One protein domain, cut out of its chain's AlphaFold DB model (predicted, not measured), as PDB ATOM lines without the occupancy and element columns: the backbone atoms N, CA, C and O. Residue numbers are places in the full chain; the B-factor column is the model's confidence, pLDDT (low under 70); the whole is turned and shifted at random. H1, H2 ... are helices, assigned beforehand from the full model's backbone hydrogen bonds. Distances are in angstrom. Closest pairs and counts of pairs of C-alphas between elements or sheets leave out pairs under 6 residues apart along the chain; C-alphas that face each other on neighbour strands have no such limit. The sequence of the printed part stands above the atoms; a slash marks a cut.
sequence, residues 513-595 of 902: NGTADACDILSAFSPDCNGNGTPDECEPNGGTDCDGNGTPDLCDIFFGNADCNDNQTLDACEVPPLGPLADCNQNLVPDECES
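Overview. This is residues 513 to 595 of the 902 residues of an uncharacterized protein of Planctomycetes bacterium (UniProt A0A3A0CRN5). This is a rod with little regular structure, made mostly of looping chain, with three short helices strung along its length: H1 near the first end, H2 near the middle, and H3 farther on, before a last looped stretch of residues 575 to 595. The printed part has 83 residues, with H1, H2, H3 in that order, no named strand, and 16 residues in the named elements; its class is all helix. It is only just loose, close to compact, with a radius of gyration of the C-alphas of 14.4 A and spans of 47 by 21 by 17 A.

Arrangement. H1, residues 517 to 522, is apart from H2, residues 553 to 558. H3, residues 571 to 574, is apart from both. In H1 and H2 every O i to N i+4 pair is within hydrogen-bond range; H3 is too short for such a pair, and its one O i to N i+3 pair is within range.

Along the chain. H1 begins at C-alpha 517 (-2.727, -42.614, -49.139). H1 and H2 each measure 8.6 A from first to last C-alpha, and H3 5.2 A, ending at C-alpha 574 (2.794, -36.121, -20.339).

Size, cuts and confidence. The C-alphas of Gly 514 and Ser 595, the two farthest apart, are 48.4 A apart. The printed part has no cut. Both links are long, of 30 and 12 residues. Mean pLDDT of the printed part is 83.6; residues 560 and 595 are under 70.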
ATOM      1  N   ASN A 513     -10.704 -39.157 -48.860       86.56
ATOM      2  CA  ASN A 513     -10.676 -37.843 -49.499       86.56
ATOM      3  C   ASN A 513     -10.714 -37.921 -51.042       86.56
ATOM      4  O   ASN A 513     -10.930 -36.895 -51.701       86.56
ATOM      5  N   GLY A 514     -10.602 -39.128 -51.608       85.50
ATOM      6  CA  GLY A 514     -10.577 -39.399 -53.043       85.50
ATOM      7  C   GLY A 514      -9.179 -39.387 -53.668       85.50
ATOM      8  O   GLY A 514      -9.087 -39.364 -54.898       85.50
ATOM      9  N   THR A 515      -8.131 -39.377 -52.849       88.31
ATOM     10  CA  THR A 515      -6.711 -39.449 -53.209       88.31
ATOM     11  C   THR A 515      -6.125 -40.630 -52.447       88.31
ATOM     12  O   THR A 515      -6.400 -40.771 -51.264       88.31
ATOM     13  N   ALA A 516      -5.355 -41.492 -53.110       88.31
ATOM     14  CA  ALA A 516      -4.731 -42.614 -52.418       88.31
ATOM     15  C   ALA A 516      -3.745 -42.128 -51.349       88.31
ATOM     16  O   ALA A 516      -3.062 -41.117 -51.536       88.31
ATOM     17  N   ASP A 517      -3.600 -42.901 -50.278       88.19
ATOM     18  CA  ASP A 517      -2.727 -42.614 -49.139       88.19
ATOM     19  C   ASP A 517      -1.289 -42.296 -49.582       88.19
ATOM     20  O   ASP A 517      -0.690 -41.293 -49.187       88.19
ATOM     21  N   ALA A 518      -0.748 -43.101 -50.497       87.31
ATOM     22  CA  ALA A 518       0.585 -42.896 -51.050       87.31
ATOM     23  C   ALA A 518       0.715 -41.577 -51.840       87.31
ATOM     24  O   ALA A 518       1.787 -40.965 -51.861       87.31
ATOM     25  N   CYS A 519      -0.367 -41.112 -52.468       90.25
ATOM     26  CA  CYS A 519      -0.421 -39.825 -53.157       90.25
ATOM     27  C   CYS A 519      -0.528 -38.654 -52.182       90.25
ATOM     28  O   CYS A 519       0.096 -37.608 -52.404       90.25
ATOM     29  N   ASP A 520      -1.293 -38.817 -51.104       91.62
ATOM     30  CA  ASP A 520      -1.386 -37.831 -50.031       91.62
ATOM     31  C   ASP A 520      -0.017 -37.618 -49.376       91.62
ATOM     32  O   ASP A 520       0.425 -36.474 -49.241       91.62
ATOM     33  N   ILE A 521       0.711 -38.703 -49.099       88.38
ATOM     34  CA  ILE A 521       2.079 -38.662 -48.564       88.38
ATOM     35  C   ILE A 521       3.037 -37.999 -49.560       88.38
ATOM     36  O   ILE A 521       3.763 -37.062 -49.218       88.38
ATOM     37  N   LEU A 522       3.026 -38.430 -50.827       88.88
ATOM     38  CA  LEU A 522       3.926 -37.898 -51.856       88.88
ATOM     39  C   LEU A 522       3.707 -36.400 -52.114       88.88
ATOM     40  O   LEU A 522       4.654 -35.663 -52.405       88.88
ATOM     41  N   SER A 523       2.456 -35.945 -52.027       88.38
ATOM     42  CA  SER A 523       2.089 -34.538 -52.190       88.38
ATOM     43  C   SER A 523       2.256 -33.705 -50.914       88.38
ATOM     44  O   SER A 523       2.068 -32.486 -50.969       88.38
ATOM     45  N   ALA A 524       2.657 -34.337 -49.802       84.38
ATOM     46  CA  ALA A 524       2.699 -33.763 -48.458       84.38
ATOM     47  C   ALA A 524       1.346 -33.176 -48.012       84.38
ATOM     48  O   ALA A 524       1.304 -32.201 -47.257       84.38
ATOM     49  N   PHE A 525       0.245 -33.733 -48.525       86.56
ATOM     50  CA  PHE A 525      -1.105 -33.411 -48.076       86.56
ATOM     51  C   PHE A 525      -1.405 -34.081 -46.734       86.56
ATOM     52  O   PHE A 525      -1.923 -33.408 -45.842       86.56
ATOM     53  N   SER A 526      -0.980 -35.338 -46.573       88.69
ATOM     54  CA  SER A 526      -0.983 -36.035 -45.286       88.69
ATOM     55  C   SER A 526       0.452 -36.387 -44.873       88.69
ATOM     56  O   SER A 526       1.235 -36.840 -45.711       88.69
ATOM     57  N   PRO A 527       0.841 -36.132 -43.613       85.56
ATOM     58  CA  PRO A 527       2.148 -36.528 -43.105       85.56
ATOM     59  C   PRO A 527       2.219 -38.054 -42.903       85.56
ATOM     60  O   PRO A 527       1.216 -38.688 -42.585       85.56
ATOM     61  N   ASP A 528       3.400 -38.623 -43.143       86.50
ATOM     62  CA  ASP A 528       3.810 -39.987 -42.769       86.50
ATOM     63  C   ASP A 528       5.200 -39.847 -42.160       86.50
ATOM     64  O   ASP A 528       6.234 -39.909 -42.838       86.50
ATOM     65  N   CYS A 529       5.221 -39.482 -40.886       85.19
ATOM     66  CA  CYS A 529       6.459 -39.093 -40.237       85.19
ATOM     67  C   CYS A 529       7.341 -40.290 -39.886       85.19
ATOM     68  O   CYS A 529       8.563 -40.163 -39.902       85.19
ATOM     69  N   ASN A 530       6.757 -41.464 -39.643       79.25
ATOM     70  CA  ASN A 530       7.513 -42.685 -39.365       79.25
ATOM     71  C   ASN A 530       7.964 -43.432 -40.647       79.25
ATOM     72  O   ASN A 530       8.798 -44.342 -40.566       79.25
ATOM     73  N   GLY A 531       7.470 -43.025 -41.823       82.81
ATOM     74  CA  GLY A 531       7.836 -43.557 -43.135       82.81
ATOM     75  C   GLY A 531       7.322 -44.972 -43.393       82.81
ATOM     76  O   GLY A 531       7.952 -45.718 -44.152       82.81
ATOM     77  N   ASN A 532       6.246 -45.387 -42.721       80.56
ATOM     78  CA  ASN A 532       5.706 -46.739 -42.840       80.56
ATOM     79  C   ASN A 532       4.753 -46.906 -44.042       80.56
ATOM     80  O   ASN A 532       4.353 -48.038 -44.333       80.56
ATOM     81  N   GLY A 533       4.435 -45.818 -44.753       81.31
ATOM     82  CA  GLY A 533       3.550 -45.800 -45.917       81.31
ATOM     83  C   GLY A 533       2.065 -45.610 -45.595       81.31
ATOM     84  O   GLY A 533       1.251 -45.685 -46.512       81.31
ATOM     85  N   THR A 534       1.712 -45.371 -44.331       85.69
ATOM     86  CA  THR A 534       0.362 -45.031 -43.862       85.69
ATOM     87  C   THR A 534       0.361 -43.573 -43.404       85.69
ATOM     88  O   THR A 534       1.247 -43.185 -42.650       85.69
ATOM     89  N   PRO A 535      -0.610 -42.745 -43.815       90.31
ATOM     90  CA  PRO A 535      -0.743 -41.398 -43.282       90.31
ATOM     91  C   PRO A 535      -0.945 -41.412 -41.764       90.31
ATOM     92  O   PRO A 535      -1.768 -42.184 -41.263       90.31
ATOM     93  N   ASP A 536      -0.282 -40.512 -41.034       85.94
ATOM     94  CA  ASP A 536      -0.318 -40.472 -39.564       85.94
ATOM     95  C   ASP A 536      -1.764 -40.327 -39.033       85.94
ATOM     96  O   ASP A 536      -2.146 -40.922 -38.026       85.94
ATOM     97  N   GLU A 537      -2.636 -39.604 -39.745       86.38
ATOM     98  CA  GLU A 537      -4.060 -39.451 -39.392       86.38
ATOM     99  C   GLU A 537      -4.868 -40.763 -39.430       86.38
ATOM    100  O   GLU A 537      -5.944 -40.856 -38.830       86.38
ATOM    101  N   CYS A 538      -4.346 -41.774 -40.120       87.06
ATOM    102  CA  CYS A 538      -4.919 -43.107 -40.237       87.06
ATOM    103  C   CYS A 538      -4.261 -44.121 -39.299       87.06
ATOM    104  O   CYS A 538      -4.714 -45.267 -39.199       87.06
ATOM    105  N   GLU A 539      -3.247 -43.689 -38.554       85.38
ATOM    106  CA  GLU A 539      -2.613 -44.481 -37.519       85.38
ATOM    107  C   GLU A 539      -3.293 -44.304 -36.153       85.38
ATOM    108  O   GLU A 539      -3.815 -43.234 -35.814       85.38
ATOM    109  N   PRO A 540      -3.282 -45.343 -35.301       74.38
ATOM    110  CA  PRO A 540      -3.677 -45.202 -33.906       74.38
ATOM    111  C   PRO A 540      -2.824 -44.131 -33.208       74.38
ATOM    112  O   PRO A 540      -1.616 -44.283 -33.109       74.38
ATOM    113  N   ASN A 541      -3.468 -43.074 -32.703       71.00
ATOM    114  CA  ASN A 541      -2.843 -41.885 -32.101       71.00
ATOM    115  C   ASN A 541      -1.979 -41.027 -33.045       71.00
ATOM    116  O   ASN A 541      -1.516 -39.979 -32.602       71.00
ATOM    117  N   GLY A 542      -1.819 -41.377 -34.324       72.31
ATOM    118  CA  GLY A 542      -0.921 -40.638 -35.212       72.31
ATOM    119  C   GLY A 542      -1.433 -39.268 -35.650       72.31
ATOM    120  O   GLY A 542      -0.640 -38.398 -35.963       72.31
ATOM    121  N   GLY A 543      -2.743 -39.015 -35.571       73.62
ATOM    122  CA  GLY A 543      -3.325 -37.677 -35.745       73.62
ATOM    123  C   GLY A 543      -3.407 -36.836 -34.462       73.62
ATOM    124  O   GLY A 543      -4.107 -35.822 -34.453       73.62
ATOM    125  N   THR A 544      -2.802 -37.281 -33.356       82.88
ATOM    126  CA  THR A 544      -2.823 -36.538 -32.084       82.88
ATOM    127  C   THR A 544      -1.860 -35.361 -32.180       82.88
ATOM    128  O   THR A 544      -0.746 -35.537 -32.641       82.88
ATOM    129  N   ASP A 545      -2.316 -34.172 -31.797       82.88
ATOM    130  CA  ASP A 545      -1.531 -32.931 -31.720       82.88
ATOM    131  C   ASP A 545      -1.860 -32.310 -30.359       82.88
ATOM    132  O   ASP A 545      -2.853 -31.586 -30.191       82.88
ATOM    133  N   CYS A 546      -1.133 -32.747 -29.336       83.62
ATOM    134  CA  CYS A 546      -1.440 -32.421 -27.949       83.62
ATOM    135  C   CYS A 546      -0.999 -31.003 -27.562       83.62
ATOM    136  O   CYS A 546      -1.625 -30.386 -26.688       83.62
ATOM    137  N   ASP A 547       0.029 -30.463 -28.218       79.69
ATOM    138  CA  ASP A 547       0.533 -29.108 -27.987       79.69
ATOM    139  C   ASP A 547      -0.184 -28.043 -28.853       79.69
ATOM    140  O   ASP A 547      -0.126 -26.841 -28.559       79.69
ATOM    141  N   GLY A 548      -0.958 -28.484 -29.850       83.38
ATOM    142  CA  GLY A 548      -1.785 -27.663 -30.724       83.38
ATOM    143  C   GLY A 548      -0.976 -26.866 -31.744       83.38
ATOM    144  O   GLY A 548      -1.435 -25.795 -32.175       83.38
ATOM    145  N   ASN A 549       0.233 -27.317 -32.079       81.75
ATOM    146  CA  ASN A 549       1.135 -26.612 -32.982       81.75
ATOM    147  C   ASN A 549       0.780 -26.832 -34.473       81.75
ATOM    148  O   ASN A 549       1.251 -26.079 -35.335       81.75
ATOM    149  N   GLY A 550      -0.116 -27.783 -34.771       80.38
ATOM    150  CA  GLY A 550      -0.545 -28.161 -36.117       80.38
ATOM    151  C   GLY A 550       0.293 -29.266 -36.769       80.38
ATOM    152  O   GLY A 550       0.065 -29.565 -37.943       80.38
ATOM    153  N   THR A 551       1.239 -29.845 -36.036       81.25
ATOM    154  CA  THR A 551       2.082 -30.993 -36.384       81.25
ATOM    155  C   THR A 551       1.662 -32.143 -35.471       81.25
ATOM    156  O   THR A 551       1.484 -31.913 -34.280       81.25
ATOM    157  N   PRO A 552       1.441 -33.359 -35.987       83.81
ATOM    158  CA  PRO A 552       1.121 -34.472 -35.107       83.81
ATOM    159  C   PRO A 552       2.284 -34.834 -34.172       83.81
ATOM    160  O   PRO A 552       3.445 -34.751 -34.568       83.81
ATOM    161  N   ASP A 553       1.979 -35.327 -32.975       81.31
ATOM    162  CA  ASP A 553       2.958 -35.681 -31.941       81.31
ATOM    163  C   ASP A 553       3.984 -36.703 -32.466       81.31
ATOM    164  O   ASP A 553       5.181 -36.573 -32.214       81.31
ATOM    165  N   LEU A 554       3.549 -37.674 -33.286       82.25
ATOM    166  CA  LEU A 554       4.442 -38.622 -33.973       82.25
ATOM    167  C   LEU A 554       5.488 -37.918 -34.849       82.25
ATOM    168  O   LEU A 554       6.647 -38.336 -34.905       82.25
ATOM    169  N   CYS A 555       5.093 -36.843 -35.530       81.44
ATOM    170  CA  CYS A 555       5.994 -36.030 -36.333       81.44
ATOM    171  C   CYS A 555       6.945 -35.223 -35.466       81.44
ATOM    172  O   CYS A 555       8.137 -35.164 -35.761       81.44
ATOM    173  N   ASP A 556       6.440 -34.630 -34.390       83.19
ATOM    174  CA  ASP A 556       7.264 -33.899 -33.437       83.19
ATOM    175  C   ASP A 556       8.354 -34.799 -32.840       83.19
ATOM    176  O   ASP A 556       9.528 -34.415 -32.828       83.19
ATOM    177  N   ILE A 557       8.005 -36.028 -32.461       80.62
ATOM    178  CA  ILE A 557       8.952 -37.041 -31.978       80.62
ATOM    179  C   ILE A 557       9.979 -37.391 -33.064       80.62
ATOM    180  O   ILE A 557      11.190 -37.358 -32.830       80.62
ATOM    181  N   PHE A 558       9.526 -37.663 -34.293       78.75
ATOM    182  CA  PHE A 558      10.422 -38.019 -35.397       78.75
ATOM    183  C   PHE A 558      11.408 -36.895 -35.762       78.75
ATOM    184  O   PHE A 558      12.563 -37.162 -36.109       78.75
ATOM    185  N   PHE A 559      10.993 -35.629 -35.649       78.88
ATOM    186  CA  PHE A 559      11.851 -34.464 -35.882       78.88
ATOM    187  C   PHE A 559      12.723 -34.073 -34.677       78.88
ATOM    188  O   PHE A 559      13.427 -33.059 -34.736       78.88
ATOM    189  N   GLY A 560      12.778 -34.920 -33.645       68.56
ATOM    190  CA  GLY A 560      13.747 -34.840 -32.556       68.56
ATOM    191  C   GLY A 560      13.213 -34.232 -31.264       68.56
ATOM    192  O   GLY A 560      14.023 -33.900 -30.397       68.56
ATOM    193  N   ASN A 561      11.893 -34.081 -31.124       79.19
ATOM    194  CA  ASN A 561      11.294 -33.822 -29.821       79.19
ATOM    195  C   ASN A 561      11.242 -35.131 -29.008       79.19
ATOM    196  O   ASN A 561      11.252 -36.227 -29.565       79.19
ATOM    197  N   ALA A 562      11.292 -35.021 -27.683       81.56
ATOM    198  CA  ALA A 562      11.529 -36.168 -26.813       81.56
ATOM    199  C   ALA A 562      10.252 -37.005 -26.583       81.56
ATOM    200  O   ALA A 562       9.201 -36.455 -26.259       81.56
ATOM    201  N   ASP A 563      10.376 -38.319 -26.768       85.31
ATOM    202  CA  ASP A 563       9.490 -39.367 -26.240       85.31
ATOM    203  C   ASP A 563      10.412 -40.391 -25.580       85.31
ATOM    204  O   ASP A 563      11.052 -41.217 -26.233       85.31
ATOM    205  N   CYS A 564      10.598 -40.243 -24.280       85.19
ATOM    206  CA  CYS A 564      11.574 -41.013 -23.524       85.19
ATOM    207  C   CYS A 564      11.101 -42.425 -23.156       85.19
ATOM    208  O   CYS A 564      11.923 -43.278 -22.802       85.19
ATOM    209  N   ASN A 565       9.788 -42.666 -23.179       82.38
ATOM    210  CA  ASN A 565       9.166 -43.914 -22.739       82.38
ATOM    211  C   ASN A 565       8.588 -44.738 -23.913       82.38
ATOM    212  O   ASN A 565       7.978 -45.788 -23.677       82.38
ATOM    213  N   ASP A 566       8.852 -44.297 -25.150       82.25
ATOM    214  CA  ASP A 566       8.452 -44.892 -26.430       82.25
ATOM    215  C   ASP A 566       6.935 -45.149 -26.518       82.25
ATOM    216  O   ASP A 566       6.481 -46.124 -27.139       82.25
ATOM    217  N   ASN A 567       6.124 -44.320 -25.853       82.94
ATOM    218  CA  ASN A 567       4.676 -44.516 -25.806       82.94
ATOM    219  C   ASN A 567       3.916 -43.792 -26.928       82.94
ATOM    220  O   ASN A 567       2.690 -43.935 -27.011       82.94
ATOM    221  N   GLN A 568       4.642 -43.106 -27.820       79.94
ATOM    222  CA  GLN A 568       4.135 -42.338 -28.960       79.94
ATOM    223  C   GLN A 568       3.353 -41.079 -28.560       79.94
ATOM    224  O   GLN A 568       2.555 -40.568 -29.345       79.94
ATOM    225  N   THR A 569       3.583 -40.577 -27.347       83.56
ATOM    226  CA  THR A 569       3.113 -39.276 -26.861       83.56
ATOM    227  C   THR A 569       4.334 -38.428 -26.554       83.56
ATOM    228  O   THR A 569       5.298 -38.915 -25.979       83.56
ATOM    229  N   LEU A 570       4.300 -37.152 -26.927       86.94
ATOM    230  CA  LEU A 570       5.404 -36.247 -26.638       86.94
ATOM    231  C   LEU A 570       5.561 -36.038 -25.122       86.94
ATOM    232  O   LEU A 570       4.575 -35.730 -24.451       86.94
ATOM    233  N   ASP A 571       6.794 -36.077 -24.609       86.88
ATOM    234  CA  ASP A 571       7.134 -35.873 -23.190       86.88
ATOM    235  C   ASP A 571       6.464 -34.615 -22.598       86.88
ATOM    236  O   ASP A 571       5.849 -34.642 -21.525       86.88
ATOM    237  N   ALA A 572       6.480 -33.515 -23.358       86.25
ATOM    238  CA  ALA A 572       5.882 -32.235 -22.974       86.25
ATOM    239  C   ALA A 572       4.358 -32.301 -22.751       86.25
ATOM    240  O   ALA A 572       3.781 -31.438 -22.083       86.25
ATOM    241  N   CYS A 573       3.695 -33.314 -23.304       86.88
ATOM    242  CA  CYS A 573       2.268 -33.561 -23.140       86.88
ATOM    243  C   CYS A 573       1.944 -34.529 -22.004       86.88
ATOM    244  O   CYS A 573       0.786 -34.622 -21.586       86.88
ATOM    245  N   GLU A 574       2.950 -35.204 -21.461       88.44
ATOM    246  CA  GLU A 574       2.794 -36.121 -20.339       88.44
ATOM    247  C   GLU A 574       2.965 -35.433 -18.981       88.44
ATOM    248  O   GLU A 574       2.512 -35.954 -17.956       88.44
ATOM    249  N   VAL A 575       3.519 -34.219 -18.976       87.31
ATOM    250  CA  VAL A 575       3.754 -33.401 -17.780       87.31
ATOM    251  C   VAL A 575       2.693 -32.291 -17.601       87.31
ATOM    252  O   VAL A 575       2.006 -31.890 -18.551       87.31
ATOM    253  N   PRO A 576       2.482 -31.770 -16.379       84.44
ATOM    254  CA  PRO A 576       1.535 -30.700 -16.108       84.44
ATOM    255  C   PRO A 576       1.795 -29.439 -16.946       84.44
ATOM    256  O   PRO A 576       2.925 -28.972 -17.031       84.44
ATOM    257  N   PRO A 577       0.743 -28.790 -17.484       78.75
ATOM    258  CA  PRO A 577      -0.674 -29.003 -17.185       78.75
ATOM    259  C   PRO A 577      -1.382 -30.044 -18.070       78.75
ATOM    260  O   PRO A 577      -2.580 -30.256 -17.868       78.75
ATOM    261  N   LEU A 578      -0.699 -30.624 -19.060       81.06
ATOM    262  CA  LEU A 578      -1.305 -31.476 -20.087       81.06
ATOM    263  C   LEU A 578      -1.425 -32.938 -19.636       81.06
ATOM    264  O   LEU A 578      -2.457 -33.563 -19.890       81.06
ATOM    265  N   GLY A 579      -0.450 -33.427 -18.867       83.38
ATOM    266  CA  GLY A 579      -0.421 -34.792 -18.354       83.38
ATOM    267  C   GLY A 579      -0.141 -34.905 -16.846       83.38
ATOM    268  O   GLY A 579      -0.035 -33.898 -16.135       83.38
ATOM    269  N   PRO A 580      -0.148 -36.142 -16.312       86.44
ATOM    270  CA  PRO A 580      -0.059 -36.412 -14.880       86.44
ATOM    271  C   PRO A 580       1.358 -36.706 -14.359       86.44
ATOM    272  O   PRO A 580       1.491 -36.858 -13.140       86.44
ATOM    273  N   LEU A 581       2.367 -36.856 -15.225       87.75
ATOM    274  CA  LEU A 581       3.732 -37.207 -14.820       87.75
ATOM    275  C   LEU A 581       4.409 -36.036 -14.101       87.75
ATOM    276  O   LEU A 581       4.088 -34.879 -14.339       87.75
ATOM    277  N   ALA A 582       5.295 -36.322 -13.151       86.12
ATOM    278  CA  ALA A 582       5.999 -35.265 -12.429       86.12
ATOM    279  C   ALA A 582       7.096 -34.650 -13.316       86.12
ATOM    280  O   ALA A 582       7.710 -35.368 -14.096       86.12
ATOM    281  N   ASP A 583       7.292 -33.338 -13.199       87.19
ATOM    282  CA  ASP A 583       8.364 -32.561 -13.835       87.19
ATOM    283  C   ASP A 583       8.779 -31.486 -12.822       87.19
ATOM    284  O   ASP A 583       8.134 -30.438 -12.663       87.19
ATOM    285  N   CYS A 584       9.771 -31.818 -12.003       85.12
ATOM    286  CA  CYS A 584      10.173 -30.994 -10.876       85.12
ATOM    287  C   CYS A 584      11.039 -29.800 -11.299       85.12
ATOM    288  O   CYS A 584      11.015 -28.771 -10.613       85.12
ATOM    289  N   ASN A 585      11.771 -29.921 -12.412       82.81
ATOM    290  CA  ASN A 585      12.684 -28.904 -12.938       82.81
ATOM    291  C   ASN A 585      12.037 -28.008 -14.024       82.81
ATOM    292  O   ASN A 585      12.617 -26.993 -14.414       82.81
ATOM    293  N   GLN A 586      10.812 -28.341 -14.444       86.50
ATOM    294  CA  GLN A 586       9.983 -27.639 -15.427       86.50
ATOM    295  C   GLN A 586      10.609 -27.556 -16.823       86.50
ATOM    296  O   GLN A 586      10.430 -26.548 -17.521       86.50
ATOM    297  N   ASN A 587      11.364 -28.575 -17.229       84.94
ATOM    298  CA  ASN A 587      12.006 -28.624 -18.541       84.94
ATOM    299  C   ASN A 587      11.156 -29.320 -19.620       84.94
ATOM    300  O   ASN A 587      11.601 -29.385 -20.767       84.94
ATOM    301  N   LEU A 588       9.929 -29.739 -19.280       86.88
ATOM    302  CA  LEU A 588       8.992 -30.455 -20.149       86.88
ATOM    303  C   LEU A 588       9.394 -31.903 -20.474       86.88
ATOM    304  O   LEU A 588       8.868 -32.472 -21.429       86.88
ATOM    305  N   VAL A 589      10.281 -32.496 -19.675       86.62
ATOM    306  CA  VAL A 589      10.623 -33.921 -19.688       86.62
ATOM    307  C   VAL A 589      10.133 -34.535 -18.370       86.62
ATOM    308  O   VAL A 589      10.373 -33.961 -17.310       86.62
ATOM    309  N   PRO A 590       9.415 -35.672 -18.384       88.19
ATOM    310  CA  PRO A 590       9.024 -36.350 -17.154       88.19
ATOM    311  C   PRO A 590      10.225 -36.724 -16.274       88.19
ATOM    312  O   PRO A 590      11.182 -37.314 -16.768       88.19
ATOM    313  N   ASP A 591      10.121 -36.533 -14.953       84.19
ATOM    314  CA  ASP A 591      11.166 -36.891 -13.974       84.19
ATOM    315  C   ASP A 591      11.617 -38.362 -14.120       84.19
ATOM    316  O   ASP A 591      12.771 -38.711 -13.882       84.19
ATOM    317  N   GLU A 592      10.698 -39.261 -14.499       84.06
ATOM    318  CA  GLU A 592      10.997 -40.689 -14.673       84.06
ATOM    319  C   GLU A 592      11.913 -40.994 -15.864       84.06
ATOM    320  O   GLU A 592      12.542 -42.056 -15.893       84.06
ATOM    321  N   CYS A 593      11.990 -40.053 -16.799       81.12
ATOM    322  CA  CYS A 593      12.798 -40.087 -18.005       81.12
ATOM    323  C   CYS A 593      14.118 -39.333 -17.880       81.12
ATOM    324  O   CYS A 593      14.960 -39.380 -18.779       81.12
ATOM    325  N   GLU A 594      14.317 -38.679 -16.745       80.44
ATOM    326  CA  GLU A 594      15.562 -38.038 -16.375       80.44
ATOM    327  C   GLU A 594      16.365 -38.959 -15.448       80.44
ATOM    328  O   GLU A 594      15.881 -39.994 -14.970       80.44
ATOM    329  N   SER A 595      17.648 -38.654 -15.225       66.94
ATOM    330  CA  SER A 595      18.480 -39.523 -14.393       66.94
ATOM    331  C   SER A 595      17.917 -39.583 -12.973       66.94
ATOM    332  O   SER A 595      17.967 -38.598 -12.239       66.94
TER     333      SER A 595